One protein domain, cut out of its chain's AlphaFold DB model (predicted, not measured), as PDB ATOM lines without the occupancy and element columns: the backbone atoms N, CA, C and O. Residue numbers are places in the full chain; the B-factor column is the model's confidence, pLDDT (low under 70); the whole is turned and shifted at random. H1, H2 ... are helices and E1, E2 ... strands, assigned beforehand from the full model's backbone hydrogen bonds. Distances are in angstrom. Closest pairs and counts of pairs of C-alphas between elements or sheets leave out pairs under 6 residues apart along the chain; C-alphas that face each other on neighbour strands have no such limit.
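Overview. This is residues 3 to 81 of the 284 residues of an uncharacterized protein of Planctomycetes bacterium RBG_16_64_10 (UniProt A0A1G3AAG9). What is the overall picture? Two long, two-stranded ribbons make the arms of an open U: E1 and E2 fold back as E3 and E4, then E5 and E6 fold back as E7 and E8, and residues 43 to 45 join the two arms at one end. The short helix H1 sits in the gap near E1 and E5, and residues 27 to 32 at the tip of the first arm stick out. How is it made up? The printed part has 79 residues, with one named helix and then eight named strands in the order H1, E1 to E8; it is mostly strand, in four antiparallel sheets of two: E1 - E4, E2 - E3, E5 - E8 and E6 - E7. How large is it? It is loose, with a radius of gyration of the C-alphas of 15.7 A, and a rod in outline, spanning 50 by 24 by 17 A.

Along the chain. Where do the first elements lie? H1 is residues 8 to 11, beginning at C-alpha 8 (-23.694, -21.824, -35.045). E1 is residues 15 to 21, 16.4 A long, followed by E2, residues 26 to 28, E3, residues 31 to 33, and E4, residues 37 to 42, 16.1 A long. What follows? E5 is residues 46 to 50, 12.8 A; E6 is residues 54 to 58, 13.6 A; E7 is residues 68 to 72, 13.5 A. E8 is residues 76 to 80, 12.7 A, ending at C-alpha 80 (-17.592, -2.878, -33.325).

Arrangement. How does H1 stand? The closest C-alphas of H1 and E1 are those of Gly 9 and Ile 17, 7.6 A apart, and of H1 and E5 those of Ala 11 and Ile 50, 6.1 A. H1 is too short for an O i to N i+4 pair; its one O i to N i+3 pair is within hydrogen-bond range. Which atoms join the first ribbon? E1 and E4 are antiparallel at 158 degrees, with N 18 and O 39 2.8 A apart. E2 and E3 form a hairpin, with N 31 and O 28 2.8 A apart. And the second? E5 and E8 are antiparallel at 152 degrees, with N 50 and O 76 2.8 A apart. E6 and E7 form a hairpin, with N 55 and O 71 2.8 A apart. Where do the ribbons come near each other? The closest C-alphas of E4 and E8 are those of Pro 42 and Val 80, 7.3 A apart, while E3 and E6 are apart.

Size, cuts and confidence. How far does it reach? The two C-alphas farthest apart are those of Pro 62 and Thr 81, 50.4 A. Is anything cut, or any link long? The printed part has no cut; the link E6 to E7, nine residues, is short, and the others are tight. Where is confidence low? The mean pLDDT of the printed part is 77.9, and residues 3 to 7, 9 to 10, 29 to 30, 60 and 62 to 66 are under 70.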
ATOM      1  N   VAL A   3     -34.171 -31.893 -30.569       66.06
ATOM      2  CA  VAL A   3     -33.647 -30.741 -31.316       66.06
ATOM      3  C   VAL A   3     -32.252 -31.112 -31.808       66.06
ATOM      4  O   VAL A   3     -31.455 -31.636 -31.025       66.06
ATOM      5  N   GLU A   4     -31.980 -30.923 -33.098       66.31
ATOM      6  CA  GLU A   4     -30.629 -31.062 -33.638       66.31
ATOM      7  C   GLU A   4     -29.795 -29.849 -33.231       66.31
ATOM      8  O   GLU A   4     -30.297 -28.726 -33.171       66.31
ATOM      9  N   ARG A   5     -28.519 -30.075 -32.918       65.69
ATOM     10  CA  ARG A   5     -27.623 -28.989 -32.520       65.69
ATOM     11  C   ARG A   5     -27.429 -28.048 -33.712       65.69
ATOM     12  O   ARG A   5     -26.987 -28.526 -34.756       65.69
ATOM     13  N   PRO A   6     -27.733 -26.748 -33.576       66.25
ATOM     14  CA  PRO A   6     -27.562 -25.828 -34.685       66.25
ATOM     15  C   PRO A   6     -26.074 -25.618 -34.997       66.25
ATOM     16  O   PRO A   6     -25.267 -25.493 -34.068       66.25
ATOM     17  N   PRO A   7     -25.688 -25.544 -36.282       66.62
ATOM     18  CA  PRO A   7     -24.317 -25.264 -36.693       66.62
ATOM     19  C   PRO A   7     -24.012 -23.762 -36.553       66.62
ATOM     20  O   PRO A   7     -23.802 -23.056 -37.533       66.62
ATOM     21  N   PHE A   8     -23.976 -23.246 -35.318       70.00
ATOM     22  CA  PHE A   8     -23.694 -21.824 -35.045       70.00
ATOM     23  C   PHE A   8     -22.339 -21.369 -35.616       70.00
ATOM     24  O   PHE A   8     -22.162 -20.202 -35.947       70.00
ATOM     25  N   GLY A   9     -21.389 -22.302 -35.757       65.38
ATOM     26  CA  GLY A   9     -20.059 -22.044 -36.311       65.38
ATOM     27  C   GLY A   9     -20.050 -21.493 -37.737       65.38
ATOM     28  O   GLY A   9     -19.108 -20.792 -38.084       65.38
ATOM     29  N   ASP A  10     -21.095 -21.747 -38.527       67.44
ATOM     30  CA  ASP A  10     -21.164 -21.297 -39.922       67.44
ATOM     31  C   ASP A  10     -21.843 -19.920 -40.060       67.44
ATOM     32  O   ASP A  10     -21.606 -19.209 -41.032       67.44
ATOM     33  N   ALA A  11     -22.643 -19.509 -39.067       71.69
ATOM     34  CA  ALA A  11     -23.424 -18.263 -39.087       71.69
ATOM     35  C   ALA A  11     -22.663 -17.032 -38.550       71.69
ATOM     36  O   ALA A  11     -23.140 -15.901 -38.635       71.69
ATOM     37  N   VAL A  12     -21.478 -17.237 -37.966       72.50
ATOM     38  CA  VAL A  12     -20.684 -16.172 -37.322       72.50
ATOM     39  C   VAL A  12     -19.884 -15.310 -38.301       72.50
ATOM     40  O   VAL A  12     -19.279 -14.338 -37.858       72.50
ATOM     41  N   GLY A  13     -19.910 -15.608 -39.605       77.38
ATOM     42  CA  GLY A  13     -19.408 -14.750 -40.684       77.38
ATOM     43  C   GLY A  13     -18.046 -14.103 -40.402       77.38
ATOM     44  O   GLY A  13     -16.996 -14.727 -40.533       77.38
ATOM     45  N   GLU A  14     -18.069 -12.826 -40.019       80.56
ATOM     46  CA  GLU A  14     -16.882 -11.986 -39.801       80.56
ATOM     47  C   GLU A  14     -16.356 -11.985 -38.352       80.56
ATOM     48  O   GLU A  14     -15.477 -11.187 -37.996       80.56
ATOM     49  N   PHE A  15     -16.862 -12.896 -37.523       84.00
ATOM     50  CA  PHE A  15     -16.392 -13.165 -36.171       84.00
ATOM     51  C   PHE A  15     -15.624 -14.485 -36.096       84.00
ATOM     52  O   PHE A  15     -16.063 -15.524 -36.580       84.00
ATOM     53  N   VAL A  16     -14.492 -14.465 -35.394       84.56
ATOM     54  CA  VAL A  16     -13.734 -15.674 -35.060       84.56
ATOM     55  C   VAL A  16     -14.193 -16.190 -33.700       84.56
ATOM     56  O   VAL A  16     -14.157 -15.465 -32.706       84.56
ATOM     57  N   ILE A  17     -14.582 -17.463 -33.624       85.44
ATOM     58  CA  ILE A  17     -14.926 -18.105 -32.349       85.44
ATOM     59  C   ILE A  17     -13.633 -18.395 -31.580       85.44
ATOM     60  O   ILE A  17     -12.852 -19.269 -31.953       85.44
ATOM     61  N   ARG A  18     -13.402 -17.669 -30.483       87.00
ATOM     62  CA  ARG A  18     -12.256 -17.882 -29.581       87.00
ATOM     63  C   ARG A  18     -12.521 -18.938 -28.525       87.00
ATOM     64  O   ARG A  18     -11.596 -19.609 -28.079       87.00
ATOM     65  N   ASN A  19     -13.770 -19.059 -28.094       85.31
ATOM     66  CA  ASN A  19     -14.165 -20.008 -27.066       85.31
ATOM     67  C   ASN A  19     -15.611 -20.448 -27.283       85.31
ATOM     68  O   ASN A  19     -16.451 -19.651 -27.697       85.31
ATOM     69  N   PHE A  20     -15.890 -21.703 -26.955       85.12
ATOM     70  CA  PHE A  20     -17.221 -22.286 -26.980       85.12
ATOM     71  C   PHE A  20     -17.418 -23.111 -25.711       85.12
ATOM     72  O   PHE A  20     -16.592 -23.964 -25.379       85.12
ATOM     73  N   ARG A  21     -18.507 -22.844 -24.989       84.69
ATOM     74  CA  ARG A  21     -18.890 -23.596 -23.794       84.69
ATOM     75  C   ARG A  21     -20.368 -23.952 -23.854       84.69
ATOM     76  O   ARG A  21     -21.209 -23.091 -24.101       84.69
ATOM     77  N   GLU A  22     -20.670 -25.206 -23.554       81.69
ATOM     78  CA  GLU A  22     -22.029 -25.737 -23.454       81.69
ATOM     79  C   GLU A  22     -22.256 -26.211 -22.010       81.69
ATOM     80  O   GLU A  22     -21.805 -27.298 -21.637       81.69
ATOM     81  N   PRO A  23     -22.859 -25.374 -21.144       81.50
ATOM     82  CA  PRO A  23     -23.292 -25.798 -19.817       81.50
ATOM     83  C   PRO A  23     -24.259 -26.986 -19.892       81.50
ATOM     84  O   PRO A  23     -24.967 -27.158 -20.886       81.50
ATOM     85  N   LEU A  24     -24.308 -27.801 -18.829       75.94
ATOM     86  CA  LEU A  24     -25.258 -28.913 -18.773       75.94
ATOM     87  C   LEU A  24     -26.702 -28.399 -18.930       75.94
ATOM     88  O   LEU A  24     -27.013 -27.331 -18.401       75.94
ATOM     89  N   PRO A  25     -27.582 -29.148 -19.626       75.38
ATOM     90  CA  PRO A  25     -28.967 -28.740 -19.816       75.38
ATOM     91  C   PRO A  25     -29.673 -28.524 -18.474       75.38
ATOM     92  O   PRO A  25     -29.671 -29.410 -17.618       75.38
ATOM     93  N   GLU A  26     -30.298 -27.362 -18.308       78.06
ATOM     94  CA  GLU A  26     -31.147 -27.057 -17.156       78.06
ATOM     95  C   GLU A  26     -32.566 -27.564 -17.466       78.06
ATOM     96  O   GLU A  26     -33.114 -27.287 -18.537       78.06
ATOM     97  N   ALA A  27     -33.154 -28.351 -16.563       75.19
ATOM     98  CA  ALA A  27     -34.547 -28.779 -16.659       75.19
ATOM     99  C   ALA A  27     -35.377 -27.955 -15.672       75.19
ATOM    100  O   ALA A  27     -35.254 -28.144 -14.465       75.19
ATOM    101  N   ASP A  28     -36.202 -27.050 -16.193       70.81
ATOM    102  CA  ASP A  28     -37.051 -26.157 -15.403       70.81
ATOM    103  C   ASP A  28     -38.520 -26.361 -15.795       70.81
ATOM    104  O   ASP A  28     -38.858 -26.340 -16.979       70.81
ATOM    105  N   GLU A  29     -39.378 -26.653 -14.815       65.75
ATOM    106  CA  GLU A  29     -40.833 -26.853 -14.973       65.75
ATOM    107  C   GLU A  29     -41.268 -27.684 -16.210       65.75
ATOM    108  O   GLU A  29     -42.223 -27.361 -16.919       65.75
ATOM    109  N   GLY A  30     -40.559 -28.782 -16.505       68.38
ATOM    110  CA  GLY A  30     -40.874 -29.671 -17.636       68.38
ATOM    111  C   GLY A  30     -40.380 -29.188 -19.007       68.38
ATOM    112  O   GLY A  30     -40.716 -29.794 -20.028       68.38
ATOM    113  N   ARG A  31     -39.560 -28.131 -19.051       73.06
ATOM    114  CA  ARG A  31     -38.862 -27.632 -20.243       73.06
ATOM    115  C   ARG A  31     -37.372 -27.950 -20.138       73.06
ATOM    116  O   ARG A  31     -36.754 -27.745 -19.100       73.06
ATOM    117  N   ALA A  32     -36.792 -28.448 -21.226       76.06
ATOM    118  CA  ALA A  32     -35.347 -28.616 -21.342       76.06
ATOM    119  C   ALA A  32     -34.744 -27.343 -21.951       76.06
ATOM    120  O   ALA A  32     -35.100 -26.978 -23.073       76.06
ATOM    121  N   ILE A  33     -33.844 -26.679 -21.223       77.94
ATOM    122  CA  ILE A  33     -33.136 -25.478 -21.671       77.94
ATOM    123  C   ILE A  33     -31.720 -25.880 -22.088       77.94
ATOM    124  O   ILE A  33     -30.899 -26.280 -21.261       77.94
ATOM    125  N   LEU A  34     -31.431 -25.764 -23.384       78.75
ATOM    126  CA  LEU A  34     -30.080 -25.900 -23.927       78.75
ATOM    127  C   LEU A  34     -29.455 -24.505 -24.038       78.75
ATOM    128  O   LEU A  34     -30.025 -23.630 -24.689       78.75
ATOM    129  N   ARG A  35     -28.293 -24.290 -23.414       81.94
ATOM    130  CA  ARG A  35     -27.566 -23.013 -23.454       81.94
ATOM    131  C   ARG A  35     -26.202 -23.224 -24.108       81.94
ATOM    132  O   ARG A  35     -25.464 -24.119 -23.717       81.94
ATOM    133  N   GLN A  36     -25.859 -22.376 -25.071       82.44
ATOM    134  CA  GLN A  36     -24.562 -22.375 -25.746       82.44
ATOM    135  C   GLN A  36     -23.951 -20.977 -25.641       82.44
ATOM    136  O   GLN A  36     -24.611 -19.986 -25.945       82.44
ATOM    137  N   ILE A  37     -22.714 -20.889 -25.148       86.38
ATOM    138  CA  ILE A  37     -22.006 -19.626 -24.914       86.38
ATOM    139  C   ILE A  37     -20.805 -19.564 -25.858       86.38
ATOM    140  O   ILE A  37     -19.884 -20.378 -25.749       86.38
ATOM    141  N   TYR A  38     -20.806 -18.575 -26.752       84.19
ATOM    142  CA  TYR A  38     -19.728 -18.315 -27.706       84.19
ATOM    143  C   TYR A  38     -18.984 -17.029 -27.335       84.19
ATOM    144  O   TYR A  38     -19.599 -16.004 -27.051       84.19
ATOM    145  N   THR A  39     -17.652 -17.074 -27.346       88.06
ATOM    146  CA  THR A  39     -16.799 -15.879 -27.279       88.06
ATOM    147  C   THR A  39     -16.335 -15.546 -28.686       88.06
ATOM    148  O   THR A  39     -15.568 -16.307 -29.279       88.06
ATOM    149  N   LEU A  40     -16.818 -14.423 -29.207       87.38
ATOM    150  CA  LEU A  40     -16.560 -13.955 -30.562       87.38
ATOM    151  C   LEU A  40     -15.496 -12.857 -30.549       87.38
ATOM    152  O   LEU A  40     -15.558 -11.945 -29.726       87.38
ATOM    153  N   GLU A  41     -14.542 -12.929 -31.472       87.81
ATOM    154  CA  GLU A  41     -13.580 -11.860 -31.731       87.81
ATOM    155  C   GLU A  41     -13.830 -11.257 -33.118       87.81
ATOM    156  O   GLU A  41     -13.895 -12.003 -34.099       87.81
ATOM    157  N   PRO A  42     -13.987  -9.929 -33.227       87.69
ATOM    158  CA  PRO A  42     -14.232  -9.283 -34.507       87.69
ATOM    159  C   PRO A  42     -12.965  -9.245 -35.364       87.69
ATOM    160  O   PRO A  42     -11.889  -8.888 -34.888       87.69
ATOM    161  N   THR A  43     -13.097  -9.559 -36.653       82.12
ATOM    162  CA  THR A  43     -11.978  -9.471 -37.614       82.12
ATOM    163  C   THR A  43     -11.740  -8.055 -38.136       82.12
ATOM    164  O   THR A  43     -10.628  -7.726 -38.550       82.12
ATOM    165  N   ARG A  44     -12.772  -7.202 -38.114       82.31
ATOM    166  CA  ARG A  44     -12.708  -5.809 -38.568       82.31
ATOM    167  C   ARG A  44     -13.608  -4.901 -37.729       82.31
ATOM    168  O   ARG A  44     -14.526  -5.353 -37.057       82.31
ATOM    169  N   THR A  45     -13.321  -3.606 -37.769       82.81
ATOM    170  CA  THR A  45     -14.152  -2.557 -37.157       82.81
ATOM    171  C   THR A  45     -15.312  -2.206 -38.092       82.81
ATOM    172  O   THR A  45     -15.129  -2.181 -39.309       82.81
ATOM    173  N   GLY A  46     -16.491  -1.921 -37.539       81.12
ATOM    174  CA  GLY A  46     -17.696  -1.580 -38.292       81.12
ATOM    175  C   GLY A  46     -18.923  -2.372 -37.844       81.12
ATOM    176  O   GLY A  46     -18.913  -3.037 -36.809       81.12
ATOM    177  N   LYS A  47     -20.000  -2.286 -38.627       85.25
ATOM    178  CA  LYS A  47     -21.234  -3.046 -38.393       85.25
ATOM    179  C   LYS A  47     -21.090  -4.435 -39.007       85.25
ATOM    180  O   LYS A  47     -21.074  -4.557 -40.230       85.25
ATOM    181  N   LEU A  48     -20.973  -5.451 -38.160       84.75
ATOM    182  CA  LEU A  48     -20.813  -6.846 -38.565       84.75
ATOM    183  C   LEU A  48     -22.138  -7.593 -38.344       84.75
ATOM    184  O   LEU A  48     -22.653  -7.572 -37.221       84.75
ATOM    185  N   PRO A  49     -22.722  -8.220 -39.377       85.38
ATOM    186  CA  PRO A  49     -23.903  -9.057 -39.218       85.38
ATOM    187  C   PRO A  49     -23.532 -10.453 -38.699       85.38
ATOM    188  O   PRO A  49     -22.484 -10.999 -39.036       85.38
ATOM    189  N   ILE A  50     -24.421 -11.023 -37.893       85.94
ATOM    190  CA  ILE A  50     -24.482 -12.446 -37.565       85.94
ATOM    191  C   ILE A  50     -25.683 -13.003 -38.320       85.94
ATOM    192  O   ILE A  50     -26.801 -12.484 -38.182       85.94
ATOM    193  N   ASP A  51     -25.436 -14.024 -39.132       85.06
ATOM    194  CA  ASP A  51     -26.447 -14.584 -40.016       85.06
ATOM    195  C   ASP A  51     -27.518 -15.362 -39.225       85.06
ATOM    196  O   ASP A  51     -27.246 -15.874 -38.132       85.06
ATOM    197  N   PRO A  52     -28.753 -15.459 -39.752       84.56
ATOM    198  CA  PRO A  52     -29.800 -16.314 -39.202       84.56
ATOM    199  C   PRO A  52     -29.323 -17.751 -38.981       84.56
ATOM    200  O   PRO A  52     -28.743 -18.374 -39.869       84.56
ATOM    201  N   ILE A  53     -29.609 -18.306 -37.806       84.00
ATOM    202  CA  ILE A  53     -29.254 -19.681 -37.460       84.00
ATOM    203  C   ILE A  53     -30.477 -20.566 -37.641       84.00
ATOM    204  O   ILE A  53     -31.512 -20.380 -36.997       84.00
ATOM    205  N   THR A  54     -30.334 -21.569 -38.495       81.06
ATOM    206  CA  THR A  54     -31.372 -22.555 -38.780       81.06
ATOM    207  C   THR A  54     -31.307 -23.708 -37.769       81.06
ATOM    208  O   THR A  54     -30.335 -24.462 -37.717       81.06
ATOM    209  N   ILE A  55     -32.355 -23.873 -36.963       81.12
ATOM    210  CA  ILE A  55     -32.513 -24.941 -35.968       81.12
ATOM    211  C   ILE A  55     -33.522 -25.967 -36.492       81.12
ATOM    212  O   ILE A  55     -34.683 -25.639 -36.738       81.12
ATOM    213  N   ARG A  56     -33.098 -27.228 -36.614       80.56
ATOM    214  CA  ARG A  56     -33.952 -28.356 -37.023       80.56
ATOM    215  C   ARG A  56     -34.430 -29.123 -35.792       80.56
ATOM    216  O   ARG A  56     -33.645 -29.418 -34.889       80.56
ATOM    217  N   PHE A  57     -35.717 -29.449 -35.721       79.69
ATOM    218  CA  PHE A  57     -36.285 -30.209 -34.609       79.69
ATOM    219  C   PHE A  57     -37.332 -31.229 -35.060       79.69
ATOM    220  O   PHE A  57     -38.093 -30.999 -35.996       79.69
ATOM    221  N   TRP A  58     -37.408 -32.352 -34.341       74.38
ATOM    222  CA  TRP A  58     -38.425 -33.385 -34.540       74.38
ATOM    223  C   TRP A  58     -39.512 -33.306 -33.471       74.38
ATOM    224  O   TRP A  58     -39.243 -33.433 -32.259       74.38
ATOM    225  N   ASP A  59     -40.757 -33.162 -33.927       72.31
ATOM    226  CA  ASP A  59     -41.933 -33.133 -33.065       72.31
ATOM    227  C   ASP A  59     -42.499 -34.541 -32.820       72.31
ATOM    228  O   ASP A  59     -43.358 -35.041 -33.541       72.31
ATOM    229  N   HIS A  60     -42.011 -35.178 -31.753       66.88
ATOM    230  CA  HIS A  60     -42.489 -36.480 -31.270       66.88
ATOM    231  C   HIS A  60     -43.621 -36.373 -30.226       66.88
ATOM    232  O   HIS A  60     -43.756 -37.250 -29.371       66.88
ATOM    233  N   ARG A  61     -44.395 -35.279 -30.190       70.94
ATOM    234  CA  ARG A  61     -45.555 -35.184 -29.285       70.94
ATOM    235  C   ARG A  61     -46.649 -36.182 -29.708       70.94
ATOM    236  O   ARG A  61     -46.788 -36.448 -30.895       70.94
ATOM    237  N   PRO A  62     -47.492 -36.686 -28.786       60.44
ATOM    238  CA  PRO A  62     -48.566 -37.640 -29.113       60.44
ATOM    239  C   PRO A  62     -49.656 -37.093 -30.066       60.44
ATOM    240  O   PRO A  62     -50.491 -37.862 -30.530       60.44
ATOM    241  N   LYS A  63     -49.652 -35.784 -30.367       62.53
ATOM    242  CA  LYS A  63     -50.457 -35.112 -31.414       62.53
ATOM    243  C   LYS A  63     -49.591 -34.422 -32.492       62.53
ATOM    244  O   LYS A  63     -50.095 -33.565 -33.207       62.53
ATOM    245  N   GLY A  64     -48.288 -34.696 -32.522       62.16
ATOM    246  CA  GLY A  64     -47.330 -34.091 -33.448       62.16
ATOM    247  C   GLY A  64     -47.150 -34.934 -34.709       62.16
ATOM    248  O   GLY A  64     -47.387 -36.140 -34.699       62.16
ATOM    249  N   ASP A  65     -46.698 -34.293 -35.784       65.19
ATOM    250  CA  ASP A  65     -46.635 -34.901 -37.118       65.19
ATOM    251  C   ASP A  65     -45.465 -35.886 -37.299       65.19
ATOM    252  O   ASP A  65     -45.326 -36.482 -38.368       65.19
ATOM    253  N   GLY A  66     -44.587 -36.044 -36.294       66.75
ATOM    254  CA  GLY A  66     -43.389 -36.893 -36.366       66.75
ATOM    255  C   GLY A  66     -42.366 -36.445 -37.419       66.75
ATOM    256  O   GLY A  66     -41.387 -37.147 -37.673       66.75
ATOM    257  N   LYS A  67     -42.598 -35.290 -38.048       73.94
ATOM    258  CA  LYS A  67     -41.782 -34.720 -39.115       73.94
ATOM    259  C   LYS A  67     -40.765 -33.736 -38.557       73.94
ATOM    260  O   LYS A  67     -40.838 -33.283 -37.412       73.94
ATOM    261  N   GLU A  68     -39.786 -33.454 -39.398       74.31
ATOM    262  CA  GLU A  68     -38.786 -32.436 -39.152       74.31
ATOM    263  C   GLU A  68     -39.359 -31.050 -39.442       74.31
ATOM    264  O   GLU A  68     -39.967 -30.818 -40.488       74.31
ATOM    265  N   HIS A  69     -39.154 -30.137 -38.503       76.88
ATOM    266  CA  HIS A  69     -39.509 -28.736 -38.620       76.88
ATOM    267  C   HIS A  69     -38.261 -27.882 -38.436       76.88
ATOM    268  O   HIS A  69     -37.350 -28.233 -37.685       76.88
ATOM    269  N   THR A  70     -38.248 -26.741 -39.110       79.44
ATOM    270  CA  THR A  70     -37.117 -25.819 -39.121       79.44
ATOM    271  C   THR A  70     -37.554 -24.467 -38.568       79.44
ATOM    272  O   THR A  70     -38.616 -23.970 -38.939       79.44
ATOM    273  N   VAL A  71     -36.746 -23.882 -37.683       81.88
ATOM    274  CA  VAL A  71     -36.906 -22.515 -37.162       81.88
ATOM    275  C   VAL A  71     -35.646 -21.734 -37.478       81.88
ATOM    276  O   VAL A  71     -34.551 -22.237 -37.252       81.88
ATOM    277  N   GLU A  72     -35.790 -20.509 -37.958       81.06
ATOM    278  CA  GLU A  72     -34.667 -19.603 -38.189       81.06
ATOM    279  C   GLU A  72     -34.678 -18.496 -37.137       81.06
ATOM    280  O   GLU A  72     -35.741 -17.995 -36.761       81.06
ATOM    281  N   THR A  73     -33.501 -18.142 -36.627       83.06
ATOM    282  CA  THR A  73     -33.346 -16.980 -35.747       83.06
ATOM    283  C   THR A  73     -33.261 -15.695 -36.564       83.06
ATOM    284  O   THR A  73     -32.883 -15.706 -37.729       83.06
ATOM    285  N   GLU A  74     -33.559 -14.559 -35.943       83.44
ATOM    286  CA  GLU A  74     -33.356 -13.253 -36.574       83.44
ATOM    287  C   GLU A  74     -31.856 -12.948 -36.734       83.44
ATOM    288  O   GLU A  74     -31.028 -13.430 -35.956       83.44
ATOM    289  N   SER A  75     -31.503 -12.149 -37.744       83.12
ATOM    290  CA  SER A  75     -30.131 -11.670 -37.922       83.12
ATOM    291  C   SER A  75     -29.791 -10.597 -36.885       83.12
ATOM    292  O   SER A  75     -30.616  -9.743 -36.556       83.12
ATOM    293  N   LEU A  76     -28.559 -10.621 -36.371       84.38
ATOM    294  CA  LEU A  76     -28.097  -9.686 -35.343       84.38
ATOM    295  C   LEU A  76     -26.916  -8.867 -35.860       84.38
ATOM    296  O   LEU A  76     -25.863  -9.416 -36.164       84.38
ATOM    297  N   SER A  77     -27.055  -7.544 -35.927       82.62
ATOM    298  CA  SER A  77     -25.954  -6.646 -36.294       82.62
ATOM    299  C   SER A  77     -25.235  -6.114 -35.057       82.62
ATOM    300  O   SER A  77     -25.857  -5.453 -34.223       82.62
ATOM    301  N   VAL A  78     -23.927  -6.339 -34.962       83.69
ATOM    302  CA  VAL A  78     -23.082  -5.860 -33.862       83.69
ATOM    303  C   VAL A  78     -22.166  -4.753 -34.381       83.69
ATOM    304  O   VAL A  78     -21.433  -4.939 -35.351       83.69
ATOM    305  N   GLU A  79     -22.206  -3.583 -33.745       85.00
ATOM    306  CA  GLU A  79     -21.330  -2.458 -34.075       85.00
ATOM    307  C   GLU A  79     -20.040  -2.534 -33.253       85.00
ATOM    308  O   GLU A  79     -20.052  -2.407 -32.030       85.00
ATOM    309  N   VAL A  80     -18.920  -2.771 -33.934       83.06
ATOM    310  CA  VAL A  80     -17.592  -2.878 -33.325       83.06
ATOM    311  C   VAL A  80     -16.839  -1.584 -33.581       83.06
ATOM    312  O   VAL A  80     -16.512  -1.274 -34.726       83.06
ATOM    313  N   THR A  81     -16.539  -0.839 -32.521       77.44
ATOM    314  CA  THR A  81     -15.765   0.409 -32.573       77.44
ATOM    315  C   THR A  81     -14.295   0.171 -32.235       77.44
ATOM    316  O   THR A  81     -13.979  -0.521 -31.268       77.44
TER     317      THR A  81